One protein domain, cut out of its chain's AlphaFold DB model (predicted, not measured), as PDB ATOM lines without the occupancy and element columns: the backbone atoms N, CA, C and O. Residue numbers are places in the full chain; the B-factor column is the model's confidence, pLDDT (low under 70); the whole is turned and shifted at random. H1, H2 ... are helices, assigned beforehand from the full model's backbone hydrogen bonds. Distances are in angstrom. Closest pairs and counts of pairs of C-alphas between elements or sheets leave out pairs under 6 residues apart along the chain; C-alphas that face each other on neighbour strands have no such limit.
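What this domain is: This is residues 4 to 92 of the 92 residues of an uncharacterized protein of Alteromonas alba (UniProt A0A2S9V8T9). A long, thin helical hairpin: H1 and H2 lie side by side, staggered, and the link of residues 46 to 55 folds back from the far end of H1 to H2. Residues 86 to 92 stick out free at the other end. The printed part has 89 residues with two named helices, H1 then H2, and no named strand; its class is all helix. It is an extended rod, spanning 77 by 18 by 13 A, with a radius of gyration of the C-alphas of 21.6 A.

How they stand to each other: H1, residues 4 to 45, touches H2, residues 56 to 90, with its residues 6 to 25 alone. Their closest C-alphas, those of Val 10 and Glu 78, are 6.3 A apart. This hairpin's helices run opposite ways at a shallow tilt of 17 degrees. In H1 and H2 every O i to N i+4 pair is within hydrogen-bond range.

Where its parts are: H1 measures 61.5 A from C-alpha 4 at (-22.925, 20.259, 51.594) to C-alpha 45. H2 measures 51.4 A, ending with C-alpha 90 at (-11.408, 11.382, 41.808).

The domain as a whole: The C-alphas farthest apart, those of Gly 47 and Ser 92, are 77.2 A apart. The printed part has no cut, and its link is short. The pLDDT is under 70 at residues 52 to 54 and 91 to 92.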
ATOM      1  N   GLU A   4     -21.995  19.482  50.770       88.94
ATOM      2  CA  GLU A   4     -22.925  20.259  51.594       88.94
ATOM      3  C   GLU A   4     -23.199  21.655  51.025       88.94
ATOM      4  O   GLU A   4     -24.337  22.132  51.056       88.94
ATOM      5  N   LYS A   5     -22.176  22.315  50.459       90.31
ATOM      6  CA  LYS A   5     -22.356  23.608  49.787       90.31
ATOM      7  C   LYS A   5     -23.226  23.464  48.541       90.31
ATOM      8  O   LYS A   5     -24.095  24.309  48.342       90.31
ATOM      9  N   ILE A   6     -23.038  22.406  47.748       89.31
ATOM     10  CA  ILE A   6     -23.850  22.132  46.550       89.31
ATOM     11  C   ILE A   6     -25.317  21.953  46.948       89.31
ATOM     12  O   ILE A   6     -26.176  22.695  46.468       89.31
ATOM     13  N   ARG A   7     -25.601  21.059  47.905       91.75
ATOM     14  CA  ARG A   7     -26.975  20.807  48.375       91.75
ATOM     15  C   ARG A   7     -27.626  22.073  48.937       91.75
ATOM     16  O   ARG A   7     -28.788  22.359  48.653       91.75
ATOM     17  N   LYS A   8     -26.873  22.890  49.686       93.38
ATOM     18  CA  LYS A   8     -27.370  24.163  50.241       93.38
ATOM     19  C   LYS A   8     -27.727  25.179  49.152       93.38
ATOM     20  O   LYS A   8     -28.735  25.873  49.285       93.38
ATOM     21  N   ILE A   9     -26.923  25.267  48.092       92.94
ATOM     22  CA  ILE A   9     -27.181  26.155  46.951       92.94
ATOM     23  C   ILE A   9     -28.433  25.698  46.202       92.94
ATOM     24  O   ILE A   9     -29.354  26.499  46.028       92.94
ATOM     25  N   VAL A  10     -28.505  24.418  45.832       92.75
ATOM     26  CA  VAL A  10     -29.653  23.856  45.105       92.75
ATOM     27  C   VAL A  10     -30.941  24.042  45.908       92.75
ATOM     28  O   VAL A  10     -31.925  24.552  45.379       92.75
ATOM     29  N   LYS A  11     -30.915  23.756  47.216       93.38
ATOM     30  CA  LYS A  11     -32.068  23.959  48.104       93.38
ATOM     31  C   LYS A  11     -32.515  25.421  48.172       93.38
ATOM     32  O   LYS A  11     -33.713  25.683  48.191       93.38
ATOM     33  N   ARG A  12     -31.582  26.381  48.206       94.94
ATOM     34  CA  ARG A  12     -31.923  27.815  48.213       94.94
ATOM     35  C   ARG A  12     -32.646  28.212  46.927       94.94
ATOM     36  O   ARG A  12     -33.686  28.861  47.006       94.94
ATOM     37  N   TYR A  13     -32.114  27.824  45.770       93.94
ATOM     38  CA  TYR A  13     -32.753  28.129  44.489       93.94
ATOM     39  C   TYR A  13     -34.091  27.410  44.337       93.94
ATOM     40  O   TYR A  13     -35.041  28.032  43.880       93.94
ATOM     41  N   HIS A  14     -34.200  26.170  44.815       94.62
ATOM     42  CA  HIS A  14     -35.461  25.440  44.832       94.62
ATOM     43  C   HIS A  14     -36.540  26.205  45.605       94.62
ATOM     44  O   HIS A  14     -37.610  26.451  45.064       94.62
ATOM     45  N   VAL A  15     -36.244  26.685  46.820       95.50
ATOM     46  CA  VAL A  15     -37.198  27.489  47.610       95.50
ATOM     47  C   VAL A  15     -37.598  28.778  46.886       95.50
ATOM     48  O   VAL A  15     -38.781  29.110  46.848       95.50
ATOM     49  N   ILE A  16     -36.639  29.496  46.292       95.50
ATOM     50  CA  ILE A  16     -36.917  30.736  45.551       95.50
ATOM     51  C   ILE A  16     -37.810  30.451  44.338       95.50
ATOM     52  O   ILE A  16     -38.799  31.150  44.126       95.50
ATOM     53  N   SER A  17     -37.504  29.417  43.558       94.25
ATOM     54  CA  SER A  17     -38.312  29.035  42.400       94.25
ATOM     55  C   SER A  17     -39.703  28.551  42.802       94.25
ATOM     56  O   SER A  17     -40.670  28.890  42.127       94.25
ATOM     57  N   THR A  18     -39.836  27.834  43.918       94.00
ATOM     58  CA  THR A  18     -41.139  27.419  44.452       94.00
ATOM     59  C   THR A  18     -41.977  28.620  44.890       94.00
ATOM     60  O   THR A  18     -43.181  28.644  44.635       94.00
ATOM     61  N   LEU A  19     -41.360  29.649  45.482       95.50
ATOM     62  CA  LEU A  19     -42.039  30.913  45.800       95.50
ATOM     63  C   LEU A  19     -42.512  31.640  44.537       95.50
ATOM     64  O   LEU A  19     -43.647  32.111  44.495       95.50
ATOM     65  N   TRP A  20     -41.677  31.698  43.498       96.31
ATOM     66  CA  TRP A  20     -42.064  32.283  42.211       96.31
ATOM     67  C   TRP A  20     -43.187  31.505  41.527       96.31
ATOM     68  O   TRP A  20     -44.121  32.119  41.014       96.31
ATOM     69  N   LEU A  21     -43.138  30.171  41.560       94.12
ATOM     70  CA  LEU A  21     -44.210  29.324  41.042       94.12
ATOM     71  C   LEU A  21     -45.517  29.578  41.799       94.12
ATOM     72  O   LEU A  21     -46.564  29.740  41.181       94.12
ATOM     73  N   PHE A  22     -45.456  29.677  43.127       94.69
ATOM     74  CA  PHE A  22     -46.624  29.999  43.940       94.69
ATOM     75  C   PHE A  22     -47.202  31.377  43.587       94.69
ATOM     76  O   PHE A  22     -48.403  31.494  43.350       94.69
ATOM     77  N   ALA A  23     -46.357  32.406  43.478       95.94
ATOM     78  CA  ALA A  23     -46.783  33.744  43.070       95.94
ATOM     79  C   ALA A  23     -47.437  33.738  41.677       95.94
ATOM     80  O   ALA A  23     -48.485  34.354  41.482       95.94
ATOM     81  N   PHE A  24     -46.862  32.993  40.729       94.12
ATOM     82  CA  PHE A  24     -47.424  32.815  39.392       94.12
ATOM     83  C   PHE A  24     -48.797  32.131  39.424       94.12
ATOM     84  O   PHE A  24     -49.720  32.585  38.753       94.12
ATOM     85  N   ILE A  25     -48.964  31.079  40.232       94.00
ATOM     86  CA  ILE A  25     -50.246  30.377  40.377       94.00
ATOM     87  C   ILE A  25     -51.308  31.305  40.971       94.00
ATOM     88  O   ILE A  25     -52.413  31.380  40.437       94.00
ATOM     89  N   VAL A  26     -50.984  32.047  42.033       93.56
ATOM     90  CA  VAL A  26     -51.910  33.022  42.636       93.56
ATOM     91  C   VAL A  26     -52.331  34.074  41.610       93.56
ATOM     92  O   VAL A  26     -53.515  34.391  41.497       93.56
ATOM     93  N   PHE A  27     -51.382  34.575  40.821       93.75
ATOM     94  CA  PHE A  27     -51.665  35.517  39.745       93.75
ATOM     95  C   PHE A  27     -52.577  34.914  38.663       93.75
ATOM     96  O   PHE A  27     -53.548  35.550  38.255       93.75
ATOM     97  N   ALA A  28     -52.324  33.673  38.240       91.44
ATOM     98  CA  ALA A  28     -53.157  32.976  37.261       91.44
ATOM     99  C   ALA A  28     -54.591  32.748  37.773       91.44
ATOM    100  O   ALA A  28     -55.548  32.967  37.031       91.44
ATOM    101  N   ILE A  29     -54.751  32.382  39.049       90.31
ATOM    102  CA  ILE A  29     -56.064  32.253  39.698       90.31
ATOM    103  C   ILE A  29     -56.789  33.603  39.703       90.31
ATOM    104  O   ILE A  29     -57.974  33.662  39.375       90.31
ATOM    105  N   PHE A  30     -56.086  34.690  40.032       91.56
ATOM    106  CA  PHE A  30     -56.666  36.032  40.039       91.56
ATOM    107  C   PHE A  30     -57.125  36.472  38.643       91.56
ATOM    108  O   PHE A  30     -58.239  36.975  38.490       91.56
ATOM    109  N   LEU A  31     -56.308  36.234  37.612       91.50
ATOM    110  CA  LEU A  31     -56.691  36.494  36.223       91.50
ATOM    111  C   LEU A  31     -57.910  35.669  35.812       91.50
ATOM    112  O   LEU A  31     -58.847  36.219  35.237       91.50
ATOM    113  N   ASN A  32     -57.926  34.374  36.134       88.31
ATOM    114  CA  ASN A  32     -59.055  33.503  35.830       88.31
ATOM    115  C   ASN A  32     -60.342  34.003  36.501       88.31
ATOM    116  O   ASN A  32     -61.377  34.094  35.850       88.31
ATOM    117  N   TRP A  33     -60.268  34.405  37.772       87.12
ATOM    118  CA  TRP A  33     -61.396  34.995  38.492       87.12
ATOM    119  C   TRP A  33     -61.899  36.288  37.838       87.12
ATOM    120  O   TRP A  33     -63.102  36.462  37.639       87.12
ATOM    121  N   HIS A  34     -60.987  37.192  37.470       89.88
ATOM    122  CA  HIS A  34     -61.341  38.452  36.819       89.88
ATOM    123  C   HIS A  34     -62.001  38.225  35.449       89.88
ATOM    124  O   HIS A  34     -63.013  38.852  35.132       89.88
ATOM    125  N   LEU A  35     -61.457  37.302  34.648       87.25
ATOM    126  CA  LEU A  35     -62.027  36.916  33.357       87.25
ATOM    127  C   LEU A  35     -63.403  36.270  33.521       87.25
ATOM    128  O   LEU A  35     -64.320  36.615  32.780       87.25
ATOM    129  N   LEU A  36     -63.565  35.386  34.509       85.94
ATOM    130  CA  LEU A  36     -64.841  34.743  34.820       85.94
ATOM    131  C   LEU A  36     -65.916  35.784  35.134       85.94
ATOM    132  O   LEU A  36     -66.991  35.752  34.542       85.94
ATOM    133  N   LYS A  37     -65.595  36.741  36.015       86.00
ATOM    134  CA  LYS A  37     -66.507  37.824  36.389       86.00
ATOM    135  C   LYS A  37     -66.931  38.646  35.171       86.00
ATOM    136  O   LYS A  37     -68.121  38.796  34.930       86.00
ATOM    137  N   SER A  38     -65.971  39.091  34.359       85.25
ATOM    138  CA  SER A  38     -66.265  39.850  33.136       85.25
ATOM    139  C   SER A  38     -67.139  39.064  32.154       85.25
ATOM    140  O   SER A  38     -68.004  39.639  31.496       85.25
ATOM    141  N   ASN A  39     -66.935  37.749  32.052       84.06
ATOM    142  CA  ASN A  39     -67.717  36.919  31.148       84.06
ATOM    143  C   ASN A  39     -69.155  36.730  31.653       84.06
ATOM    144  O   ASN A  39     -70.072  36.755  30.836       84.06
ATOM    145  N   ILE A  40     -69.354  36.586  32.969       84.75
ATOM    146  CA  ILE A  40     -70.683  36.541  33.603       84.75
ATOM    147  C   ILE A  40     -71.421  37.863  33.374       84.75
ATOM    148  O   ILE A  40     -72.552  37.840  32.890       84.75
ATOM    149  N   ASP A  41     -70.766  38.995  33.641       84.75
ATOM    150  CA  ASP A  41     -71.353  40.330  33.461       84.75
ATOM    151  C   ASP A  41     -71.802  40.535  32.001       84.75
ATOM    152  O   ASP A  41     -72.923  40.968  31.737       84.75
ATOM    153  N   ARG A  42     -70.987  40.103  31.030       83.69
ATOM    154  CA  ARG A  42     -71.324  40.181  29.601       83.69
ATOM    155  C   ARG A  42     -72.490  39.271  29.193       83.69
ATOM    156  O   ARG A  42     -73.286  39.650  28.340       83.69
ATOM    157  N   HIS A  43     -72.593  38.066  29.757       84.38
ATOM    158  CA  HIS A  43     -73.728  37.170  29.485       84.38
ATOM    159  C   HIS A  43     -75.028  37.740  30.055       84.38
ATOM    160  O   HIS A  43     -76.055  37.711  29.376       84.38
ATOM    161  N   TYR A  44     -74.956  38.335  31.249       82.94
ATOM    162  CA  TYR A  44     -76.070  39.049  31.862       82.94
ATOM    163  C   TYR A  44     -76.547  40.225  30.991       82.94
ATOM    164  O   TYR A  44     -77.743  40.340  30.731       82.94
ATOM    165  N   GLU A  45     -75.630  41.044  30.468       84.06
ATOM    166  CA  GLU A  45     -75.961  42.153  29.553       84.06
ATOM    167  C   GLU A  45     -76.607  41.686  28.238       84.06
ATOM    168  O   GLU A  45     -77.496  42.351  27.710       84.06
ATOM    169  N   LEU A  46     -76.178  40.538  27.711       86.38
ATOM    170  CA  LEU A  46     -76.700  39.964  26.468       86.38
ATOM    171  C   LEU A  46     -77.988  39.145  26.669       86.38
ATOM    172  O   LEU A  46     -78.554  38.663  25.688       86.38
ATOM    173  N   GLY A  47     -78.449  38.972  27.913       85.94
ATOM    174  CA  GLY A  47     -79.613  38.146  28.245       85.94
ATOM    175  C   GLY A  47     -79.415  36.653  27.955       85.94
ATOM    176  O   GLY A  47     -80.395  35.934  27.761       85.94
ATOM    177  N   VAL A  48     -78.162  36.190  27.888       84.31
ATOM    178  CA  VAL A  48     -77.811  34.792  27.605       84.31
ATOM    179  C   VAL A  48     -77.470  34.088  28.913       84.31
ATOM    180  O   VAL A  48     -76.745  34.622  29.748       84.31
ATOM    181  N   GLU A  49     -77.975  32.870  29.096       77.19
ATOM    182  CA  GLU A  49     -77.700  32.081  30.293       77.19
ATOM    183  C   GLU A  49     -76.217  31.676  30.355       77.19
ATOM    184  O   GLU A  49     -75.643  31.166  29.390       77.19
ATOM    185  N   TYR A  50     -75.576  31.926  31.498       76.69
ATOM    186  CA  TYR A  50     -74.186  31.546  31.722       76.69
ATOM    187  C   TYR A  50     -74.101  30.074  32.142       76.69
ATOM    188  O   TYR A  50     -74.572  29.698  33.214       76.69
ATOM    189  N   VAL A  51     -73.444  29.245  31.328       75.62
ATOM    190  CA  VAL A  51     -73.145  27.849  31.672       75.62
ATOM    191  C   VAL A  51     -71.705  27.764  32.172       75.62
ATOM    192  O   VAL A  51     -70.759  27.965  31.408       75.62
ATOM    193  N   SER A  52     -71.512  27.456  33.457       69.88
ATOM    194  CA  SER A  52     -70.167  27.241  33.997       69.88
ATOM    195  C   SER A  52     -69.594  25.913  33.504       69.88
ATOM    196  O   SER A  52     -70.154  24.855  33.783       69.88
ATOM    197  N   GLY A  53     -68.447  25.957  32.827       69.88
ATOM    198  CA  GLY A  53     -67.659  24.762  32.535       69.88
ATOM    199  C   GLY A  53     -66.920  24.276  33.782       69.88
ATOM    200  O   GLY A  53     -66.199  25.054  34.408       69.88
ATOM    201  N   ASP A  54     -67.064  22.997  34.135       68.44
ATOM    202  CA  ASP A  54     -66.283  22.390  35.215       68.44
ATOM    203  C   ASP A  54     -64.833  22.172  34.753       68.44
ATOM    204  O   ASP A  54     -64.497  21.186  34.102       68.44
ATOM    205  N   GLN A  55     -63.975  23.154  35.032       77.50
ATOM    206  CA  GLN A  55     -62.546  23.126  34.695       77.50
ATOM    207  C   GLN A  55     -61.650  22.994  35.932       77.50
ATOM    208  O   GLN A  55     -60.425  23.094  35.821       77.50
ATOM    209  N   GLY A  56     -62.226  22.759  37.118       80.06
ATOM    210  CA  GLY A  56     -61.463  22.695  38.368       80.06
ATOM    211  C   GLY A  56     -60.394  21.598  38.351       80.06
ATOM    212  O   GLY A  56     -59.265  21.814  38.796       80.06
ATOM    213  N   TYR A  57     -60.714  20.447  37.753       83.38
ATOM    214  CA  TYR A  57     -59.781  19.324  37.626       83.38
ATOM    215  C   TYR A  57     -58.561  19.657  36.750       83.38
ATOM    216  O   TYR A  57     -57.452  19.223  37.064       83.38
ATOM    217  N   ILE A  58     -58.739  20.461  35.691       87.12
ATOM    218  CA  ILE A  58     -57.652  20.878  34.789       87.12
ATOM    219  C   ILE A  58     -56.662  21.738  35.567       87.12
ATOM    220  O   ILE A  58     -55.460  21.482  35.529       87.12
ATOM    221  N   TRP A  59     -57.164  22.713  36.327       87.25
ATOM    222  CA  TRP A  59     -56.333  23.566  37.174       87.25
ATOM    223  C   TRP A  59     -55.566  22.761  38.222       87.25
ATOM    224  O   TRP A  59     -54.364  22.966  38.386       87.25
ATOM    225  N   GLY A  60     -56.231  21.809  38.881       88.75
ATOM    226  CA  GLY A  60     -55.588  20.923  39.851       88.75
ATOM    227  C   GLY A  60     -54.446  20.108  39.235       88.75
ATOM    228  O   GLY A  60     -53.332  20.111  39.762       88.75
ATOM    229  N   ALA A  61     -54.695  19.466  38.090       93.56
ATOM    230  CA  ALA A  61     -53.688  18.683  37.375       93.56
ATOM    231  C   ALA A  61     -52.507  19.545  36.901       93.56
ATOM    232  O   ALA A  61     -51.354  19.134  37.017       93.56
ATOM    233  N   LEU A  62     -52.784  20.754  36.410       92.44
ATOM    234  CA  LEU A  62     -51.771  21.673  35.894       92.44
ATOM    235  C   LEU A  62     -50.876  22.201  37.024       92.44
ATOM    236  O   LEU A  62     -49.652  22.159  36.908       92.44
ATOM    237  N   ILE A  63     -51.468  22.605  38.153       93.06
ATOM    238  CA  ILE A  63     -50.725  23.017  39.353       93.06
ATOM    239  C   ILE A  63     -49.842  21.867  39.842       93.06
ATOM    240  O   ILE A  63     -48.633  22.040  40.002       93.06
ATOM    241  N   PHE A  64     -50.420  20.680  40.036       94.62
ATOM    242  CA  PHE A  64     -49.675  19.516  40.516       94.62
ATOM    243  C   PHE A  64     -48.535  19.119  39.566       94.62
ATOM    244  O   PHE A  64     -47.419  18.830  40.010       94.62
ATOM    245  N   GLY A  65     -48.791  19.156  38.255       95.44
ATOM    246  CA  GLY A  65     -47.799  18.887  37.220       95.44
ATOM    247  C   GLY A  65     -46.628  19.868  37.262       95.44
ATOM    248  O   GLY A  65     -45.477  19.438  37.229       95.44
ATOM    249  N   LEU A  66     -46.899  21.168  37.417       94.50
ATOM    250  CA  LEU A  66     -45.858  22.196  37.532       94.50
ATOM    251  C   LEU A  66     -44.991  22.016  38.784       94.50
ATOM    252  O   LEU A  66     -43.766  22.093  38.689       94.50
ATOM    253  N   TYR A  67     -45.599  21.735  39.940       94.25
ATOM    254  CA  TYR A  67     -44.842  21.449  41.165       94.25
ATOM    255  C   TYR A  67     -43.972  20.202  41.018       94.25
ATOM    256  O   TYR A  67     -42.791  20.225  41.368       94.25
ATOM    257  N   THR A  68     -44.535  19.126  40.469       95.88
ATOM    258  CA  THR A  68     -43.805  17.874  40.235       95.88
ATOM    259  C   THR A  68     -42.623  18.103  39.299       95.88
ATOM    260  O   THR A  68     -41.503  17.699  39.614       95.88
ATOM    261  N   LEU A  69     -42.839  18.805  38.182       96.50
ATOM    262  CA  LEU A  69     -41.789  19.135  37.222       96.50
ATOM    263  C   LEU A  69     -40.677  19.967  37.871       96.50
ATOM    264  O   LEU A  69     -39.501  19.655  37.691       96.50
ATOM    265  N   LEU A  70     -41.037  20.982  38.663       95.12
ATOM    266  CA  LEU A  70     -40.073  21.820  39.376       95.12
ATOM    267  C   LEU A  70     -39.189  20.981  40.307       95.12
ATOM    268  O   LEU A  70     -37.962  21.070  40.249       95.12
ATOM    269  N   HIS A  71     -39.808  20.130  41.127       93.56
ATOM    270  CA  HIS A  71     -39.095  19.232  42.031       93.56
ATOM    271  C   HIS A  71     -38.147  18.294  41.280       93.56
ATOM    272  O   HIS A  71     -37.009  18.094  41.709       93.56
ATOM    273  N   LEU A  72     -38.599  17.741  40.155       95.62
ATOM    274  CA  LEU A  72     -37.826  16.795  39.357       95.62
ATOM    275  C   LEU A  72     -36.611  17.474  38.712       95.62
ATOM    276  O   LEU A  72     -35.509  16.937  38.779       95.62
ATOM    277  N   VAL A  73     -36.774  18.696  38.196       95.56
ATOM    278  CA  VAL A  73     -35.668  19.506  37.659       95.56
ATOM    279  C   VAL A  73     -34.617  19.791  38.732       95.56
ATOM    280  O   VAL A  73     -33.430  19.553  38.505       95.56
ATOM    281  N   PHE A  74     -35.025  20.257  39.915       94.75
ATOM    282  CA  PHE A  74     -34.077  20.542  40.997       94.75
ATOM    283  C   PHE A  74     -33.371  19.285  41.504       94.75
ATOM    284  O   PHE A  74     -32.165  19.327  41.750       94.75
ATOM    285  N   TYR A  75     -34.088  18.164  41.592       93.44
ATOM    286  CA  TYR A  75     -33.504  16.870  41.929       93.44
ATOM    287  C   TYR A  75     -32.447  16.435  40.902       93.44
ATOM    288  O   TYR A  75     -31.336  16.057  41.278       93.44
ATOM    289  N   SER A  76     -32.756  16.533  39.606       94.81
ATOM    290  CA  SER A  76     -31.812  16.210  38.532       94.81
ATOM    291  C   SER A  76     -30.578  17.110  38.571       94.81
ATOM    292  O   SER A  76     -29.459  16.605  38.496       94.81
ATOM    293  N   ILE A  77     -30.754  18.423  38.755       94.50
ATOM    294  CA  ILE A  77     -29.640  19.374  38.885       94.50
ATOM    295  C   ILE A  77     -28.759  19.015  40.087       94.50
ATOM    296  O   ILE A  77     -27.537  18.991  39.956       94.50
ATOM    297  N   GLU A  78     -29.354  18.696  41.241       93.50
ATOM    298  CA  GLU A  78     -28.601  18.278  42.428       93.50
ATOM    299  C   GLU A  78     -27.723  17.061  42.135       93.50
ATOM    300  O   GLU A  78     -26.527  17.065  42.435       93.50
ATOM    301  N   LYS A  79     -28.304  16.032  41.509       93.31
ATOM    302  CA  LYS A  79     -27.597  14.793  41.175       93.31
ATOM    303  C   LYS A  79     -26.477  15.013  40.168       93.31
ATOM    304  O   LYS A  79     -25.385  14.497  40.383       93.31
ATOM    305  N   ILE A  80     -26.720  15.805  39.127       93.88
ATOM    306  CA  ILE A  80     -25.708  16.143  38.119       93.88
ATOM    307  C   ILE A  80     -24.539  16.892  38.768       93.88
ATOM    308  O   ILE A  80     -23.383  16.542  38.545       93.88
ATOM    309  N   LEU A  81     -24.817  17.885  39.617       92.38
ATOM    310  CA  LEU A  81     -23.768  18.655  40.290       92.38
ATOM    311  C   LEU A  81     -22.940  17.800  41.255       92.38
ATOM    312  O   LEU A  81     -21.722  17.965  41.318       92.38
ATOM    313  N   LEU A  82     -23.580  16.890  41.995       92.38
ATOM    314  CA  LEU A  82     -22.875  15.951  42.870       92.38
ATOM    315  C   LEU A  82     -22.010  14.973  42.069       92.38
ATOM    316  O   LEU A  82     -20.867  14.736  42.447       92.38
ATOM    317  N   TYR A  83     -22.525  14.460  40.949       92.50
ATOM    318  CA  TYR A  83     -21.782  13.573  40.056       92.50
ATOM    319  C   TYR A  83     -20.526  14.257  39.494       92.50
ATOM    320  O   TYR A  83     -19.422  13.745  39.665       92.50
ATOM    321  N   ILE A  84     -20.671  15.464  38.931       91.00
ATOM    322  CA  ILE A  84     -19.544  16.253  38.401       91.00
ATOM    323  C   ILE A  84     -18.504  16.527  39.495       91.00
ATOM    324  O   ILE A  84     -17.296  16.461  39.252       91.00
ATOM    325  N   HIS A  85     -18.957  16.842  40.712       89.25
ATOM    326  CA  HIS A  85     -18.060  17.100  41.832       89.25
ATOM    327  C   HIS A  85     -17.250  15.859  42.228       89.25
ATOM    328  O   HIS A  85     -16.038  15.979  42.410       89.25
ATOM    329  N   ALA A  86     -17.905  14.697  42.316       88.00
ATOM    330  CA  ALA A  86     -17.267  13.426  42.640       88.00
ATOM    331  C   ALA A  86     -16.228  13.030  41.580       88.00
ATOM    332  O   ALA A  86     -15.091  12.708  41.926       88.00
ATOM    333  N   GLU A  87     -16.583  13.141  40.299       88.38
ATOM    334  CA  GLU A  87     -15.682  12.819  39.190       88.38
ATOM    335  C   GLU A  87     -14.430  13.706  39.224       88.38
ATOM    336  O   GLU A  87     -13.316  13.189  39.276       88.38
ATOM    337  N   THR A  88     -14.605  15.025  39.379       83.88
ATOM    338  CA  THR A  88     -13.488  15.985  39.489       83.88
ATOM    339  C   THR A  88     -12.563  15.665  40.670       83.88
ATOM    340  O   THR A  88     -11.341  15.746  40.538       83.88
ATOM    341  N   SER A  89     -13.126  15.284  41.824       78.06
ATOM    342  CA  SER A  89     -12.341  14.928  43.015       78.06
ATOM    343  C   SER A  89     -11.600  13.594  42.902       78.06
ATOM    344  O   SER A  89     -10.600  13.417  43.583       78.06
ATOM    345  N   SER A  90     -12.068  12.673  42.053       70.81
ATOM    346  CA  SER A  90     -11.408  11.382  41.808       70.81
ATOM    347  C   SER A  90     -10.244  11.476  40.816       70.81
ATOM    348  O   SER A  90      -9.343  10.643  40.840       70.81
ATOM    349  N   SER A  91     -10.259  12.496  39.955       62.91
ATOM    350  CA  SER A  91      -9.224  12.782  38.955       62.91
ATOM    351  C   SER A  91      -8.123  13.742  39.442       62.91
ATOM    352  O   SER A  91      -7.271  14.126  38.640       62.91
ATOM    353  N   SER A  92      -8.164  14.156  40.717       52.25
ATOM    354  CA  SER A  92      -7.181  15.037  41.380       52.25
ATOM    355  C   SER A  92      -6.289  14.237  42.323       52.25
ATOM    356  O   SER A  92      -5.082  14.548  42.388       52.25
TER     357      SER A  92